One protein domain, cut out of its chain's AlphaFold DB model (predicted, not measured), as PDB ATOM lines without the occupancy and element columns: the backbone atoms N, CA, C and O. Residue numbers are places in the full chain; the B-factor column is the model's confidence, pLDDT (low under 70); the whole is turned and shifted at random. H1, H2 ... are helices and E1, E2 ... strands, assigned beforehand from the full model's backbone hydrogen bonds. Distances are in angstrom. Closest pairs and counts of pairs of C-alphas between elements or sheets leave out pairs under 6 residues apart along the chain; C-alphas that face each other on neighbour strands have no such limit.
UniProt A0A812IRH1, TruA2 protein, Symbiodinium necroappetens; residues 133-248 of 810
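This is residues 133 to 248 of the 810 residues of the protein "TruA2 protein" of Symbiodinium necroappetens (UniProt A0A812IRH1). A twisted, curled sheet of five strands is covered on one face by two helices: H1 runs along E4, and H3, close to the middle of the domain, crosses slantwise over E1 and E5. H4 packs on H1 and on the little H2, near the E3 edge of the sheet, and the long hairpin of E4 and E5 forms much of the sheet's length. The 116 printed residues hold four named helices and five named strands, in the order E1 E2 H1 E3 H2 E4 E5 H3 H4; the sheet runs E2 E1 E5 E4 E3 and is mixed. The class is mixed, helices and strands, in two layers, helices H1 and H3 on one face of the sheet. The whole is compact, with a radius of gyration of the C-alphas of 14.1 A, and spans 43 by 28 by 23 A, only just elongated.

Find C-alpha 133 at (-13.276, -37.021, 29.443); from there E1, residues 133 to 140, runs 22.7 A. Next come E2, residues 153 to 155, H1, residues 161 to 169, 12.7 A long, E3, residues 173 to 176, and H2, residues 177 to 180. E4, residues 191 to 203, starts at C-alpha 191 (-11.074, -53.574, 33.283), runs 34.5 A and bends by 52 degrees at residue 195. E5, residues 206 to 213, runs 23.7 A. H3, residues 220 to 232, is 18.5 A long, and H4, residues 238 to 247, 14.7 A, ends at C-alpha 247 (-6.523, -55.357, 44.686).

Look first at E1: E2 is its parallel neighbour, with N 153 and O 137 2.8 A apart, and E5 its antiparallel neighbour, with N 136 and O 209 2.8 A apart. In the hairpin of E4 and E5, antiparallel, N 198 and O 210 are 2.8 A apart. E4 pairs in a staggered way, with antiparallel E3 over residues 191 to 194, where N 175 and O 192 are 3.0 A apart. H1 has a height over the sheet of 7.2 A; H3 has 9.2 A. H3 touches H1 with residues 228 to 232 alone, closest C-alphas Met 164 and Gly 232, 5.2 A, at a steep tilt of 42 degrees, opposite ways. H1 and H4 touch, closest C-alphas Ala 167 and Val 238, 4.7 A. Every O i to N i+4 pair is within hydrogen-bond range in H1 and H3; in H4, 5 of 6 are, and H2 is too short for one.

The C-alphas farthest apart are those of Leu 143 and Glu 188, 43.4 A. The printed part has no cut. The link from E1 to E2 is long, 12 residues. Mean pLDDT of the printed part is 84.2; look for values under 70 at residues 181 to 188, among others.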
ATOM      1  N   GLY A 133     -13.832 -37.894  28.412       93.00
ATOM      2  CA  GLY A 133     -13.276 -37.021  29.443       93.00
ATOM      3  C   GLY A 133     -14.326 -36.612  30.471       93.00
ATOM      4  O   GLY A 133     -15.473 -36.342  30.109       93.00
ATOM      5  N   TYR A 134     -13.926 -36.544  31.737       93.31
ATOM      6  CA  TYR A 134     -14.724 -36.018  32.842       93.31
ATOM      7  C   TYR A 134     -13.914 -34.987  33.617       93.31
ATOM      8  O   TYR A 134     -12.728 -35.195  33.856       93.31
ATOM      9  N   ARG A 135     -14.587 -33.919  34.056       94.06
ATOM     10  CA  ARG A 135     -14.029 -32.901  34.948       94.06
ATOM     11  C   ARG A 135     -14.891 -32.757  36.192       94.06
ATOM     12  O   ARG A 135     -16.094 -32.525  36.086       94.06
ATOM     13  N   TYR A 136     -14.262 -32.812  37.357       94.00
ATOM     14  CA  TYR A 136     -14.831 -32.377  38.624       94.00
ATOM     15  C   TYR A 136     -14.233 -31.020  38.970       94.00
ATOM     16  O   TYR A 136     -13.026 -30.890  39.143       94.00
ATOM     17  N   SER A 137     -15.089 -30.004  39.056       92.69
ATOM     18  CA  SER A 137     -14.704 -28.694  39.584       92.69
ATOM     19  C   SER A 137     -15.049 -28.666  41.065       92.69
ATOM     20  O   SER A 137     -16.198 -28.918  41.427       92.69
ATOM     21  N   ILE A 138     -14.073 -28.398  41.919       94.38
ATOM     22  CA  ILE A 138     -14.208 -28.415  43.374       94.38
ATOM     23  C   ILE A 138     -13.870 -27.017  43.882       94.38
ATOM     24  O   ILE A 138     -12.846 -26.461  43.511       94.38
ATOM     25  N   VAL A 139     -14.724 -26.438  44.718       92.88
ATOM     26  CA  VAL A 139     -14.441 -25.190  45.435       92.88
ATOM     27  C   VAL A 139     -14.272 -25.522  46.905       92.88
ATOM     28  O   VAL A 139     -15.106 -26.214  47.488       92.88
ATOM     29  N   THR A 140     -13.200 -25.016  47.491       89.56
ATOM     30  CA  THR A 140     -12.796 -25.256  48.872       89.56
ATOM     31  C   THR A 140     -12.956 -23.994  49.724       89.56
ATOM     32  O   THR A 140     -13.062 -22.882  49.205       89.56
ATOM     33  N   GLY A 141     -12.988 -24.149  51.046       82.44
ATOM     34  CA  GLY A 141     -12.935 -23.037  51.995       82.44
ATOM     35  C   GLY A 141     -14.221 -22.807  52.796       82.44
ATOM     36  O   GLY A 141     -15.255 -23.427  52.554       82.44
ATOM     37  N   PRO A 142     -14.194 -21.888  53.777       75.19
ATOM     38  CA  PRO A 142     -15.237 -21.778  54.801       75.19
ATOM     39  C   PRO A 142     -16.552 -21.164  54.301       75.19
ATOM     40  O   PRO A 142     -17.564 -21.194  54.999       75.19
ATOM     41  N   LEU A 143     -16.540 -20.570  53.106       77.06
ATOM     42  CA  LEU A 143     -17.699 -19.930  52.501       77.06
ATOM     43  C   LEU A 143     -18.174 -20.752  51.310       77.06
ATOM     44  O   LEU A 143     -17.403 -21.068  50.407       77.06
ATOM     45  N   ARG A 144     -19.472 -21.053  51.291       77.00
ATOM     46  CA  ARG A 144     -20.098 -21.758  50.171       77.00
ATOM     47  C   ARG A 144     -19.961 -20.959  48.860       77.00
ATOM     48  O   ARG A 144     -20.192 -19.744  48.874       77.00
ATOM     49  N   PRO A 145     -19.684 -21.614  47.720       77.69
ATOM     50  CA  PRO A 145     -19.691 -20.966  46.416       77.69
ATOM     51  C   PRO A 145     -21.100 -20.482  46.063       77.69
ATOM     52  O   PRO A 145     -22.051 -21.261  46.083       77.69
ATOM     53  N   LEU A 146     -21.252 -19.197  45.723       79.94
ATOM     54  CA  LEU A 146     -22.544 -18.642  45.302       79.94
ATOM     55  C   LEU A 146     -22.802 -18.835  43.800       79.94
ATOM     56  O   LEU A 146     -23.903 -19.231  43.422       79.94
ATOM     57  N   TRP A 147     -21.799 -18.558  42.962       83.88
ATOM     58  CA  TRP A 147     -21.950 -18.426  41.506       83.88
ATOM     59  C   TRP A 147     -21.878 -19.756  40.753       83.88
ATOM     60  O   TRP A 147     -22.643 -19.983  39.824       83.88
ATOM     61  N   ASN A 148     -20.999 -20.662  41.173       81.31
ATOM     62  CA  ASN A 148     -20.783 -21.974  40.557       81.31
ATOM     63  C   ASN A 148     -21.403 -23.123  41.372       81.31
ATOM     64  O   ASN A 148     -21.029 -24.277  41.206       81.31
ATOM     65  N   ARG A 149     -22.401 -22.840  42.221       80.25
ATOM     66  CA  ARG A 149     -23.055 -23.840  43.093       80.25
ATOM     67  C   ARG A 149     -23.729 -25.007  42.358       80.25
ATOM     68  O   ARG A 149     -23.959 -26.047  42.960       80.25
ATOM     69  N   ARG A 150     -24.084 -24.818  41.080       80.81
ATOM     70  CA  ARG A 150     -24.702 -25.848  40.219       80.81
ATOM     71  C   ARG A 150     -23.666 -26.674  39.449       80.81
ATOM     72  O   ARG A 150     -23.977 -27.768  38.990       80.81
ATOM     73  N   THR A 151     -22.440 -26.166  39.315       83.50
ATOM     74  CA  THR A 151     -21.401 -26.711  38.425       83.50
ATOM     75  C   THR A 151     -20.113 -27.102  39.150       83.50
ATOM     76  O   THR A 151     -19.262 -27.756  38.551       83.50
ATOM     77  N   ALA A 152     -19.978 -26.757  40.434       87.31
ATOM     78  CA  ALA A 152     -18.852 -27.120  41.278       87.31
ATOM     79  C   ALA A 152     -19.299 -27.819  42.570       87.31
ATOM     80  O   ALA A 152     -20.299 -27.456  43.191       87.31
ATOM     81  N   HIS A 153     -18.523 -28.816  42.989       89.06
ATOM     82  CA  HIS A 153     -18.662 -29.477  44.278       89.06
ATOM     83  C   HIS A 153     -18.029 -28.618  45.376       89.06
ATOM     84  O   HIS A 153     -16.922 -28.116  45.205       89.06
ATOM     85  N   TYR A 154     -18.715 -28.440  46.502       88.62
ATOM     86  CA  TYR A 154     -18.221 -27.627  47.609       88.62
ATOM     87  C   TYR A 154     -17.610 -28.489  48.715       88.62
ATOM     88  O   TYR A 154     -18.257 -29.411  49.208       88.62
ATOM     89  N   VAL A 155     -16.397 -28.141  49.140       84.00
ATOM     90  CA  VAL A 155     -15.695 -28.750  50.272       84.00
ATOM     91  C   VAL A 155     -15.339 -27.656  51.278       84.00
ATOM     92  O   VAL A 155     -14.748 -26.644  50.931       84.00
ATOM     93  N   TYR A 156     -15.706 -27.832  52.545       82.81
ATOM     94  CA  TYR A 156     -15.478 -26.799  53.564       82.81
ATOM     95  C   TYR A 156     -13.991 -26.641  53.938       82.81
ATOM     96  O   TYR A 156     -13.517 -25.544  54.228       82.81
ATOM     97  N   GLU A 157     -13.250 -27.748  53.930       85.75
ATOM     98  CA  GLU A 157     -11.819 -27.808  54.241       85.75
ATOM     99  C   GLU A 157     -10.964 -27.467  53.011       85.75
ATOM    100  O   GLU A 157     -11.366 -27.717  51.874       85.75
ATOM    101  N   ALA A 158      -9.771 -26.911  53.241       87.44
ATOM    102  CA  ALA A 158      -8.754 -26.800  52.198       87.44
ATOM    103  C   ALA A 158      -8.258 -28.202  51.807       87.44
ATOM    104  O   ALA A 158      -8.187 -29.091  52.658       87.44
ATOM    105  N   LEU A 159      -7.919 -28.387  50.532       93.12
ATOM    106  CA  LEU A 159      -7.416 -29.655  50.010       93.12
ATOM    107  C   LEU A 159      -5.923 -29.556  49.702       93.12
ATOM    108  O   LEU A 159      -5.477 -28.607  49.059       93.12
ATOM    109  N   ASP A 160      -5.166 -30.565  50.121       94.50
ATOM    110  CA  ASP A 160      -3.787 -30.774  49.697       94.50
ATOM    111  C   ASP A 160      -3.767 -31.308  48.257       94.50
ATOM    112  O   ASP A 160      -3.868 -32.509  48.000       94.50
ATOM    113  N   VAL A 161      -3.668 -30.379  47.305       95.88
ATOM    114  CA  VAL A 161      -3.663 -30.680  45.870       95.88
ATOM    115  C   VAL A 161      -2.486 -31.573  45.477       95.88
ATOM    116  O   VAL A 161      -2.625 -32.384  44.562       95.88
ATOM    117  N   GLU A 162      -1.341 -31.467  46.152       96.06
ATOM    118  CA  GLU A 162      -0.165 -32.256  45.789       96.06
ATOM    119  C   GLU A 162      -0.347 -33.724  46.181       96.06
ATOM    120  O   GLU A 162      -0.115 -34.611  45.359       96.06
ATOM    121  N   ARG A 163      -0.897 -33.991  47.371       95.44
ATOM    122  CA  ARG A 163      -1.287 -35.356  47.763       95.44
ATOM    123  C   ARG A 163      -2.360 -35.935  46.845       95.44
ATOM    124  O   ARG A 163      -2.301 -37.108  46.482       95.44
ATOM    125  N   MET A 164      -3.327 -35.117  46.424       96.19
ATOM    126  CA  MET A 164      -4.335 -35.541  45.447       96.19
ATOM    127  C   MET A 164      -3.708 -35.918  44.098       96.19
ATOM    128  O   MET A 164      -4.101 -36.925  43.513       96.19
ATOM    129  N   ARG A 165      -2.726 -35.144  43.609       96.62
ATOM    130  CA  ARG A 165      -1.971 -35.474  42.386       96.62
ATOM    131  C   ARG A 165      -1.218 -36.785  42.532       96.62
ATOM    132  O   ARG A 165      -1.224 -37.594  41.609       96.62
ATOM    133  N   GLU A 166      -0.569 -36.994  43.671       95.19
ATOM    134  CA  GLU A 166       0.195 -38.211  43.934       95.19
ATOM    135  C   GLU A 166      -0.702 -39.457  43.916       95.19
ATOM    136  O   GLU A 166      -0.394 -40.424  43.218       95.19
ATOM    137  N   ALA A 167      -1.862 -39.386  44.575       93.00
ATOM    138  CA  ALA A 167      -2.879 -40.439  44.547       93.00
ATOM    139  C   ALA A 167      -3.525 -40.625  43.164       93.00
ATOM    140  O   ALA A 167      -3.908 -41.737  42.805       93.00
ATOM    141  N   GLY A 168      -3.605 -39.558  42.364       93.62
ATOM    142  CA  GLY A 168      -4.112 -39.589  40.995       93.62
ATOM    143  C   GLY A 168      -3.293 -40.478  40.055       93.62
ATOM    144  O   GLY A 168      -3.863 -41.185  39.226       93.62
ATOM    145  N   LYS A 169      -1.962 -40.495  40.208       93.50
ATOM    146  CA  LYS A 169      -1.040 -41.144  39.256       93.50
ATOM    147  C   LYS A 169      -1.269 -42.641  39.081       93.50
ATOM    148  O   LYS A 169      -1.170 -43.139  37.967       93.50
ATOM    149  N   ALA A 170      -1.567 -43.366  40.159       91.06
ATOM    150  CA  ALA A 170      -1.742 -44.819  40.082       91.06
ATOM    151  C   ALA A 170      -2.974 -45.230  39.250       91.06
ATOM    152  O   ALA A 170      -3.040 -46.360  38.782       91.06
ATOM    153  N   ILE A 171      -3.929 -44.313  39.050       92.62
ATOM    154  CA  ILE A 171      -5.171 -44.531  38.290       92.62
ATOM    155  C   ILE A 171      -4.901 -44.602  36.783       92.62
ATOM    156  O   ILE A 171      -5.691 -45.198  36.055       92.62
ATOM    157  N   GLU A 172      -3.807 -44.014  36.296       94.50
ATOM    158  CA  GLU A 172      -3.451 -44.044  34.877       94.50
ATOM    159  C   GLU A 172      -3.004 -45.444  34.438       94.50
ATOM    160  O   GLU A 172      -2.262 -46.130  35.143       94.50
ATOM    161  N   GLY A 173      -3.434 -45.865  33.247       93.75
ATOM    162  CA  GLY A 173      -3.141 -47.182  32.685       93.75
ATOM    163  C   GLY A 173      -4.363 -48.090  32.560       93.75
ATOM    164  O   GLY A 173      -5.512 -47.662  32.701       93.75
ATOM    165  N   GLU A 174      -4.106 -49.352  32.219       94.19
ATOM    166  CA  GLU A 174      -5.122 -50.401  32.137       94.19
ATOM    167  C   GLU A 174      -5.170 -51.183  33.447       94.19
ATOM    168  O   GLU A 174      -4.202 -51.851  33.800       94.19
ATOM    169  N   HIS A 175      -6.303 -51.103  34.146       90.62
ATOM    170  CA  HIS A 175      -6.486 -51.715  35.464       90.62
ATOM    171  C   HIS A 175      -7.871 -52.328  35.606       90.62
ATOM    172  O   HIS A 175      -8.816 -51.921  34.922       90.62
ATOM    173  N   ASP A 176      -8.009 -53.268  36.541       85.81
ATOM    174  CA  ASP A 176      -9.313 -53.697  37.034       85.81
ATOM    175  C   ASP A 176      -9.863 -52.663  38.027       85.81
ATOM    176  O   ASP A 176      -9.419 -52.549  39.167       85.81
ATOM    177  N   PHE A 177     -10.874 -51.905  37.604       84.62
ATOM    178  CA  PHE A 177     -11.484 -50.865  38.429       84.62
ATOM    179  C   PHE A 177     -12.644 -51.368  39.298       84.62
ATOM    180  O   PHE A 177     -13.509 -50.574  39.673       84.62
ATOM    181  N   ALA A 178     -12.688 -52.658  39.643       73.62
ATOM    182  CA  ALA A 178     -13.702 -53.225  40.536       73.62
ATOM    183  C   ALA A 178     -13.825 -52.462  41.872       73.62
ATOM    184  O   ALA A 178     -14.947 -52.202  42.325       73.62
ATOM    185  N   ALA A 179     -12.705 -51.988  42.435       67.81
ATOM    186  CA  ALA A 179     -12.685 -51.168  43.652       67.81
ATOM    187  C   ALA A 179     -13.465 -49.853  43.509       67.81
ATOM    188  O   ALA A 179     -14.060 -49.344  44.460       67.81
ATOM    189  N   PHE A 180     -13.512 -49.328  42.288       72.81
ATOM    190  CA  PHE A 180     -14.175 -48.083  41.929       72.81
ATOM    191  C   PHE A 180     -15.476 -48.341  41.158       72.81
ATOM    192  O   PHE A 180     -15.979 -47.454  40.479       72.81
ATOM    193  N   ALA A 181     -16.057 -49.541  41.243       65.62
ATOM    194  CA  ALA A 181     -17.279 -49.906  40.533       65.62
ATOM    195  C   ALA A 181     -18.465 -50.084  41.488       65.62
ATOM    196  O   ALA A 181     -18.332 -50.585  42.601       65.62
ATOM    197  N   GLN A 182     -19.682 -49.748  41.053       55.91
ATOM    198  CA  GLN A 182     -20.883 -50.212  41.755       55.91
ATOM    199  C   GLN A 182     -21.217 -51.668  41.400       55.91
ATOM    200  O   GLN A 182     -21.101 -52.059  40.244       55.91
ATOM    201  N   ALA A 183     -21.763 -52.431  42.357       43.94
ATOM    202  CA  ALA A 183     -22.171 -53.839  42.192       43.94
ATOM    203  C   ALA A 183     -23.154 -54.111  41.028       43.94
ATOM    204  O   ALA A 183     -23.372 -55.260  40.664       43.94
ATOM    205  N   LYS A 184     -23.758 -53.071  40.435       52.72
ATOM    206  CA  LYS A 184     -24.643 -53.149  39.260       52.72
ATOM    207  C   LYS A 184     -24.176 -52.214  38.132       52.72
ATOM    208  O   LYS A 184     -24.953 -51.414  37.623       52.72
ATOM    209  N   HIS A 185     -22.902 -52.289  37.740       54.97
ATOM    210  CA  HIS A 185     -22.317 -51.413  36.711       54.97
ATOM    211  C   HIS A 185     -22.694 -51.759  35.254       54.97
ATOM    212  O   HIS A 185     -22.366 -50.997  34.344       54.97
ATOM    213  N   GLY A 186     -23.359 -52.896  35.008       50.78
ATOM    214  CA  GLY A 186     -23.956 -53.236  33.706       50.78
ATOM    215  C   GLY A 186     -22.964 -53.497  32.563       50.78
ATOM    216  O   GLY A 186     -23.289 -53.240  31.406       50.78
ATOM    217  N   ARG A 187     -21.744 -53.960  32.865       65.81
ATOM    218  CA  ARG A 187     -20.688 -54.285  31.885       65.81
ATOM    219  C   ARG A 187     -20.129 -55.679  32.170       65.81
ATOM    220  O   ARG A 187     -20.164 -56.098  33.316       65.81
ATOM    221  N   GLU A 188     -19.600 -56.354  31.153       69.94
ATOM    222  CA  GLU A 188     -19.043 -57.714  31.284       69.94
ATOM    223  C   GLU A 188     -17.686 -57.745  31.997       69.94
ATOM    224  O   GLU A 188     -17.342 -58.735  32.627       69.94
ATOM    225  N   SER A 189     -16.934 -56.645  31.922       79.31
ATOM    226  CA  SER A 189     -15.635 -56.488  32.576       79.31
ATOM    227  C   SER A 189     -15.530 -55.130  33.267       79.31
ATOM    228  O   SER A 189     -16.065 -54.121  32.776       79.31
ATOM    229  N   THR A 190     -14.823 -55.123  34.393       83.31
ATOM    230  CA  THR A 190     -14.406 -53.965  35.195       83.31
ATOM    231  C   THR A 190     -13.064 -53.379  34.745       83.31
ATOM    232  O   THR A 190     -12.718 -52.274  35.159       83.31
ATOM    233  N   VAL A 191     -12.356 -54.045  33.825       88.00
ATOM    234  CA  VAL A 191     -11.074 -53.574  33.283       88.00
ATOM    235  C   VAL A 191     -11.281 -52.380  32.357       88.00
ATOM    236  O   VAL A 191     -12.043 -52.466  31.389       88.00
ATOM    237  N   ARG A 192     -10.631 -51.250  32.636       91.19
ATOM    238  CA  ARG A 192     -10.681 -50.034  31.803       91.19
ATOM    239  C   ARG A 192      -9.290 -49.463  31.606       91.19
ATOM    240  O   ARG A 192      -8.393 -49.750  32.387       91.19
ATOM    241  N   THR A 193      -9.146 -48.622  30.587       94.00
ATOM    242  CA  THR A 193      -7.898 -47.908  30.310       94.00
ATOM    243  C   THR A 193      -8.123 -46.421  30.537       94.00
ATOM    244  O   THR A 193      -8.895 -45.785  29.811       94.00
ATOM    245  N   VAL A 194      -7.460 -45.871  31.552       95.56
ATOM    246  CA  VAL A 194      -7.406 -44.432  31.828       95.56
ATOM    247  C   VAL A 194      -6.165 -43.871  31.143       95.56
ATOM    248  O   VAL A 194      -5.051 -44.317  31.397       95.56
ATOM    249  N   PHE A 195      -6.365 -42.909  30.247       94.81
ATOM    250  CA  PHE A 195      -5.301 -42.268  29.476       94.81
ATOM    251  C   PHE A 195      -4.617 -41.129  30.239       94.81
ATOM    252  O   PHE A 195      -3.469 -40.823  29.943       94.81
ATOM    253  N   GLY A 196      -5.311 -40.507  31.197       94.56
ATOM    254  CA  GLY A 196      -4.753 -39.449  32.039       94.56
ATOM    255  C   GLY A 196      -5.659 -39.115  33.220       94.56
ATOM    256  O   GLY A 196      -6.886 -39.206  33.094       94.56
ATOM    257  N   CYS A 197      -5.050 -38.753  34.348       96.31
ATOM    258  CA  CYS A 197      -5.684 -38.469  35.634       96.31
ATOM    259  C   CYS A 197      -4.983 -37.264  36.289       96.31
ATOM    260  O   CYS A 197      -3.994 -37.401  37.008       96.31
ATOM    261  N   GLU A 198      -5.485 -36.058  36.028       96.44
ATOM    262  CA  GLU A 198      -4.836 -34.805  36.413       96.44
ATOM    263  C   GLU A 198      -5.606 -34.092  37.526       96.44
ATOM    264  O   GLU A 198      -6.820 -33.903  37.452       96.44
ATOM    265  N   VAL A 199      -4.889 -33.636  38.555       97.38
ATOM    266  CA  VAL A 199      -5.432 -32.735  39.578       97.38
ATOM    267  C   VAL A 199      -4.697 -31.402  39.489       97.38
ATOM    268  O   VAL A 199      -3.469 -31.342  39.578       97.38
ATOM    269  N   ALA A 200      -5.436 -30.312  39.316       95.38
ATOM    270  CA  ALA A 200      -4.886 -28.979  39.140       95.38
ATOM    271  C   ALA A 200      -5.466 -28.000  40.164       95.38
ATOM    272  O   ALA A 200      -6.681 -27.851  40.271       95.38
ATOM    273  N   ASP A 201      -4.582 -27.289  40.862       93.75
ATOM    274  CA  ASP A 201      -4.946 -26.072  41.586       93.75
ATOM    275  C   ASP A 201      -5.296 -24.988  40.560       93.75
ATOM    276  O   ASP A 201      -4.509 -24.707  39.651       93.75
ATOM    277  N   GLN A 202      -6.497 -24.431  40.666       91.31
ATOM    278  CA  GLN A 202      -7.001 -23.380  39.785       91.31
ATOM    279  C   GLN A 202      -6.899 -21.988  40.432       91.31
ATOM    280  O   GLN A 202      -7.313 -21.006  39.816       91.31
ATOM    281  N   GLY A 203      -6.344 -21.880  41.645       83.75
ATOM    282  CA  GLY A 203      -6.366 -20.654  42.439       83.75
ATOM    283  C   GLY A 203      -7.752 -20.368  43.028       83.75
ATOM    284  O   GLY A 203      -8.712 -21.090  42.779       83.75
ATOM    285  N   ASP A 204      -7.866 -19.324  43.856       82.94
ATOM    286  CA  ASP A 204      -9.131 -18.889  44.480       82.94
ATOM    287  C   ASP A 204      -9.918 -20.012  45.187       82.94
ATOM    288  O   ASP A 204     -11.148 -20.071  45.150       82.94
ATOM    289  N   ASN A 205      -9.189 -20.907  45.863       86.50
ATOM    290  CA  ASN A 205      -9.713 -22.104  46.522       86.50
ATOM    291  C   ASN A 205     -10.402 -23.100  45.569       86.50
ATOM    292  O   ASN A 205     -11.201 -23.918  46.020       86.50
ATOM    293  N   ALA A 206     -10.123 -23.064  44.268       90.81
ATOM    294  CA  ALA A 206     -10.679 -23.993  43.296       90.81
ATOM    295  C   ALA A 206      -9.672 -25.087  42.908       90.81
ATOM    296  O   ALA A 206      -8.499 -24.828  42.660       90.81
ATOM    297  N   VAL A 207     -10.156 -26.321  42.809       95.19
ATOM    298  CA  VAL A 207      -9.400 -27.499  42.375       95.19
ATOM    299  C   VAL A 207     -10.152 -28.149  41.221       95.19
ATOM    300  O   VAL A 207     -11.366 -28.348  41.289       95.19
ATOM    301  N   ALA A 208      -9.445 -28.482  40.149       95.44
ATOM    302  CA  ALA A 208      -9.975 -29.264  39.043       95.44
ATOM    303  C   ALA A 208      -9.403 -30.680  39.097       95.44
ATOM    304  O   ALA A 208      -8.199 -30.857  39.267       95.44
ATOM    305  N   PHE A 209     -10.267 -31.676  38.946       96.50
ATOM    306  CA  PHE A 209      -9.885 -33.064  38.720       96.50
ATOM    307  C   PHE A 209     -10.372 -33.492  37.335       96.50
ATOM    308  O   PHE A 209     -11.578 -33.520  37.086       96.50
ATOM    309  N   ASP A 210      -9.437 -33.808  36.448       96.56
ATOM    310  CA  ASP A 210      -9.665 -34.229  35.074       96.56
ATOM    311  C   ASP A 210      -9.272 -35.694  34.897       96.56
ATOM    312  O   ASP A 210      -8.189 -36.115  35.295       96.56
ATOM    313  N   VAL A 211     -10.136 -36.482  34.261       95.94
ATOM    314  CA  VAL A 211      -9.813 -37.865  33.898       95.94
ATOM    315  C   VAL A 211     -10.271 -38.179  32.485       95.94
ATOM    316  O   VAL A 211     -11.366 -37.787  32.069       95.94
ATOM    317  N   SER A 212      -9.446 -38.913  31.743       95.88
ATOM    318  CA  SER A 212      -9.756 -39.366  30.387       95.88
ATOM    319  C   SER A 212      -9.487 -40.858  30.210       95.88
ATOM    320  O   SER A 212      -8.598 -41.411  30.846       95.88
ATOM    321  N   GLY A 213     -10.268 -41.539  29.371       93.69
ATOM    322  CA  GLY A 213     -10.112 -42.979  29.144       93.69
ATOM    323  C   GLY A 213     -10.963 -43.520  27.998       93.69
ATOM    324  O   GLY A 213     -11.780 -42.795  27.421       93.69
ATOM    325  N   ASN A 214     -10.804 -44.807  27.685       87.12
ATOM    326  CA  ASN A 214     -11.578 -45.499  26.637       87.12
ATOM    327  C   ASN A 214     -13.057 -45.711  27.025       87.12
ATOM    328  O   ASN A 214     -13.948 -45.835  26.182       87.12
ATOM    329  N   GLY A 215     -13.346 -45.722  28.323       86.44
ATOM    330  CA  GLY A 215     -14.677 -45.881  28.878       86.44
ATOM    331  C   GLY A 215     -14.631 -46.010  30.392       86.44
ATOM    332  O   GLY A 215     -13.612 -46.361  30.966       86.44
ATOM    333  N   PHE A 216     -15.760 -45.759  31.048       88.44
ATOM    334  CA  PHE A 216     -15.857 -45.819  32.507       88.44
ATOM    335  C   PHE A 216     -17.028 -46.701  32.938       88.44
ATOM    336  O   PHE A 216     -17.979 -46.915  32.175       88.44
ATOM    337  N   LEU A 217     -16.938 -47.248  34.149       84.50
ATOM    338  CA  LEU A 217     -18.035 -47.965  34.798       84.50
ATOM    339  C   LEU A 217     -19.024 -46.968  35.414       84.50
ATOM    340  O   LEU A 217     -18.696 -45.801  35.642       84.50
ATOM    341  N   TYR A 218     -20.244 -47.429  35.693       76.06
ATOM    342  CA  TYR A 218     -21.255 -46.611  36.362       76.06
ATOM    343  C   TYR A 218     -20.727 -46.078  37.707       76.06
ATOM    344  O   TYR A 218     -20.244 -46.860  38.527       76.06
ATOM    345  N   ASN A 219     -20.812 -44.756  37.914       72.81
ATOM    346  CA  ASN A 219     -20.264 -44.008  39.059       72.81
ATOM    347  C   ASN A 219     -18.739 -44.085  39.293       72.81
ATOM    348  O   ASN A 219     -18.260 -43.507  40.266       72.81
ATOM    349  N   MET A 220     -17.954 -44.707  38.410       84.69
ATOM    350  CA  MET A 220     -16.520 -44.922  38.646       84.69
ATOM    351  C   MET A 220     -15.732 -43.643  38.888       84.69
ATOM    352  O   MET A 220     -15.070 -43.497  39.912       84.69
ATOM    353  N   VAL A 221     -15.860 -42.679  37.978       88.94
ATOM    354  CA  VAL A 221     -15.135 -41.410  38.090       88.94
ATOM    355  C   VAL A 221     -15.563 -40.624  39.334       88.94
ATOM    356  O   VAL A 221     -14.747 -39.945  39.947       88.94
ATOM    357  N   ARG A 222     -16.833 -40.738  39.741       83.56
ATOM    358  CA  ARG A 222     -17.350 -40.090  40.952       83.56
ATOM    359  C   ARG A 222     -16.697 -40.646  42.210       83.56
ATOM    360  O   ARG A 222     -16.349 -39.875  43.097       83.56
ATOM    361  N   ILE A 223     -16.552 -41.970  42.280       79.31
ATOM    362  CA  ILE A 223     -15.910 -42.644  43.411       79.31
ATOM    363  C   ILE A 223     -14.443 -42.223  43.471       79.31
ATOM    364  O   ILE A 223     -14.006 -41.761  44.516       79.31
ATOM    365  N   ILE A 224     -13.736 -42.261  42.337       89.12
ATOM    366  CA  ILE A 224     -12.350 -41.788  42.232       89.12
ATOM    367  C   ILE A 224     -12.216 -40.342  42.733       89.12
ATOM    368  O   ILE A 224     -11.385 -40.068  43.596       89.12
ATOM    369  N   ALA A 225     -13.054 -39.424  42.243       89.00
ATOM    370  CA  ALA A 225     -13.019 -38.022  42.658       89.00
ATOM    371  C   ALA A 225     -13.227 -37.863  44.175       89.00
ATOM    372  O   ALA A 225     -12.524 -37.086  44.816       89.00
ATOM    373  N   GLY A 226     -14.163 -38.621  44.758       83.31
ATOM    374  CA  GLY A 226     -14.399 -38.644  46.204       83.31
ATOM    375  C   GLY A 226     -13.198 -39.169  46.993       83.31
ATOM    376  O   GLY A 226     -12.788 -38.540  47.964       83.31
ATOM    377  N   THR A 227     -12.589 -40.269  46.546       83.25
ATOM    378  CA  THR A 227     -11.378 -40.842  47.151       83.25
ATOM    379  C   THR A 227     -10.227 -39.836  47.151       83.25
ATOM    380  O   THR A 227      -9.606 -39.615  48.189       83.25
ATOM    381  N   LEU A 228      -9.981 -39.166  46.022       91.44
ATOM    382  CA  LEU A 228      -8.946 -38.135  45.936       91.44
ATOM    383  C   LEU A 228      -9.253 -36.956  46.869       91.44
ATOM    384  O   LEU A 228      -8.350 -36.459  47.529       91.44
ATOM    385  N   VAL A 229     -10.514 -36.535  47.000       88.50
ATOM    386  CA  VAL A 229     -10.900 -35.498  47.974       88.50
ATOM    387  C   VAL A 229     -10.581 -35.920  49.413       88.50
ATOM    388  O   VAL A 229     -10.086 -35.095  50.177       88.50
ATOM    389  N   GLU A 230     -10.804 -37.177  49.803       81.38
ATOM    390  CA  GLU A 230     -10.441 -37.657  51.147       81.38
ATOM    391  C   GLU A 230      -8.918 -37.707  51.366       81.38
ATOM    392  O   GLU A 230      -8.448 -37.355  52.453       81.38
ATOM    393  N   VAL A 231      -8.135 -38.036  50.329       87.00
ATOM    394  CA  VAL A 231      -6.665 -37.892  50.353       87.00
ATOM    395  C   VAL A 231      -6.263 -36.424  50.534       87.00
ATOM    396  O   VAL A 231      -5.424 -36.117  51.382       87.00
ATOM    397  N   GLY A 232      -6.904 -35.509  49.804       90.12
ATOM    398  CA  GLY A 232      -6.668 -34.066  49.906       90.12
ATOM    399  C   GLY A 232      -7.035 -33.484  51.274       90.12
ATOM    400  O   GLY A 232      -6.396 -32.541  51.728       90.12
ATOM    401  N   LYS A 233      -8.011 -34.068  51.977       83.31
ATOM    402  CA  LYS A 233      -8.337 -33.719  53.374       83.31
ATOM    403  C   LYS A 233      -7.363 -34.317  54.398       83.31
ATOM    404  O   LYS A 233      -7.506 -34.052  55.590       83.31
ATOM    405  N   GLY A 234      -6.426 -35.169  53.974       81.38
ATOM    406  CA  GLY A 234      -5.535 -35.911  54.870       81.38
ATOM    407  C   GLY A 234      -6.241 -37.012  55.671       81.38
ATOM    408  O   GLY A 234      -5.802 -37.358  56.764       81.38
ATOM    409  N   ARG A 235      -7.370 -37.531  55.170       67.50
ATOM    410  CA  ARG A 235      -8.136 -38.625  55.803       67.50
ATOM    411  C   ARG A 235      -7.825 -39.991  55.201       67.50
ATOM    412  O   ARG A 235      -8.240 -41.003  55.751       67.50
ATOM    413  N   MET A 236      -7.103 -40.009  54.085       72.88
ATOM    414  CA  MET A 236      -6.646 -41.211  53.407       72.88
ATOM    415  C   MET A 236      -5.202 -41.018  52.932       72.88
ATOM    416  O   MET A 236      -4.819 -39.932  52.484       72.88
ATOM    417  N   GLU A 237      -4.400 -42.074  53.045       80.62
ATOM    418  CA  GLU A 237      -3.038 -42.098  52.510       80.62
ATOM    419  C   GLU A 237      -3.028 -42.416  51.013       80.62
ATOM    420  O   GLU A 237      -3.905 -43.115  50.501       80.62
ATOM    421  N   VAL A 238      -2.019 -41.896  50.314       82.88
ATOM    422  CA  VAL A 238      -1.843 -42.045  48.862       82.88
ATOM    423  C   VAL A 238      -1.721 -43.520  48.469       82.88
ATOM    424  O   VAL A 238      -2.348 -43.976  47.512       82.88
ATOM    425  N   GLU A 239      -0.970 -44.288  49.251       78.56
ATOM    426  CA  GLU A 239      -0.705 -45.716  49.078       78.56
ATOM    427  C   GLU A 239      -1.997 -46.532  49.037       78.56
ATOM    428  O   GLU A 239      -2.119 -47.463  48.245       78.56
ATOM    429  N   ARG A 240      -3.012 -46.122  49.804       67.75
ATOM    430  CA  ARG A 240      -4.304 -46.809  49.864       67.75
ATOM    431  C   ARG A 240      -5.073 -46.721  48.542       67.75
ATOM    432  O   ARG A 240      -5.851 -47.615  48.223       67.75
ATOM    433  N   VAL A 241      -4.828 -45.686  47.730       79.44
ATOM    434  CA  VAL A 241      -5.379 -45.581  46.366       79.44
ATOM    435  C   VAL A 241      -4.682 -46.554  45.419       79.44
ATOM    436  O   VAL A 241      -5.345 -47.182  44.598       79.44
ATOM    437  N   ARG A 242      -3.364 -46.738  45.563       80.56
ATOM    438  CA  ARG A 242      -2.610 -47.739  44.797       80.56
ATOM    439  C   ARG A 242      -3.085 -49.154  45.133       80.56
ATOM    440  O   ARG A 242      -3.400 -49.915  44.225       80.56
ATOM    441  N   GLU A 243      -3.228 -49.464  46.419       70.62
ATOM    442  CA  GLU A 243      -3.747 -50.753  46.887       70.62
ATOM    443  C   GLU A 243      -5.165 -51.026  46.367       70.62
ATOM    444  O   GLU A 243      -5.463 -52.148  45.962       70.62
ATOM    445  N   ALA A 244      -6.036 -50.011  46.314       69.88
ATOM    446  CA  ALA A 244      -7.385 -50.140  45.756       69.88
ATOM    447  C   ALA A 244      -7.370 -50.598  44.287       69.88
ATOM    448  O   ALA A 244      -8.180 -51.429  43.880       69.88
ATOM    449  N   ILE A 245      -6.447 -50.056  43.490       74.25
ATOM    450  CA  ILE A 245      -6.313 -50.355  42.058       74.25
ATOM    451  C   ILE A 245      -5.691 -51.737  41.848       74.25
ATOM    452  O   ILE A 245      -6.157 -52.494  41.003       74.25
ATOM    453  N   GLU A 246      -4.672 -52.082  42.636       72.94
ATOM    454  CA  GLU A 246      -3.984 -53.375  42.543       72.94
ATOM    455  C   GLU A 246      -4.858 -54.541  43.038       72.94
ATOM    456  O   GLU A 246      -4.777 -55.645  42.500       72.94
ATOM    457  N   SER A 247      -5.706 -54.310  44.049       62.12
ATOM    458  CA  SER A 247      -6.523 -55.357  44.686       62.12
ATOM    459  C   SER A 247      -7.936 -55.515  44.115       62.12
ATOM    460  O   SER A 247      -8.555 -56.557  44.328       62.12
ATOM    461  N   GLY A 248      -8.485 -54.499  43.435       55.06
ATOM    462  CA  GLY A 248      -9.882 -54.498  42.975       55.06
ATOM    463  C   GLY A 248     -10.915 -54.430  44.113       55.06
ATOM    464  O   GLY A 248     -12.111 -54.646  43.898       55.06
TER     465      GLY A 248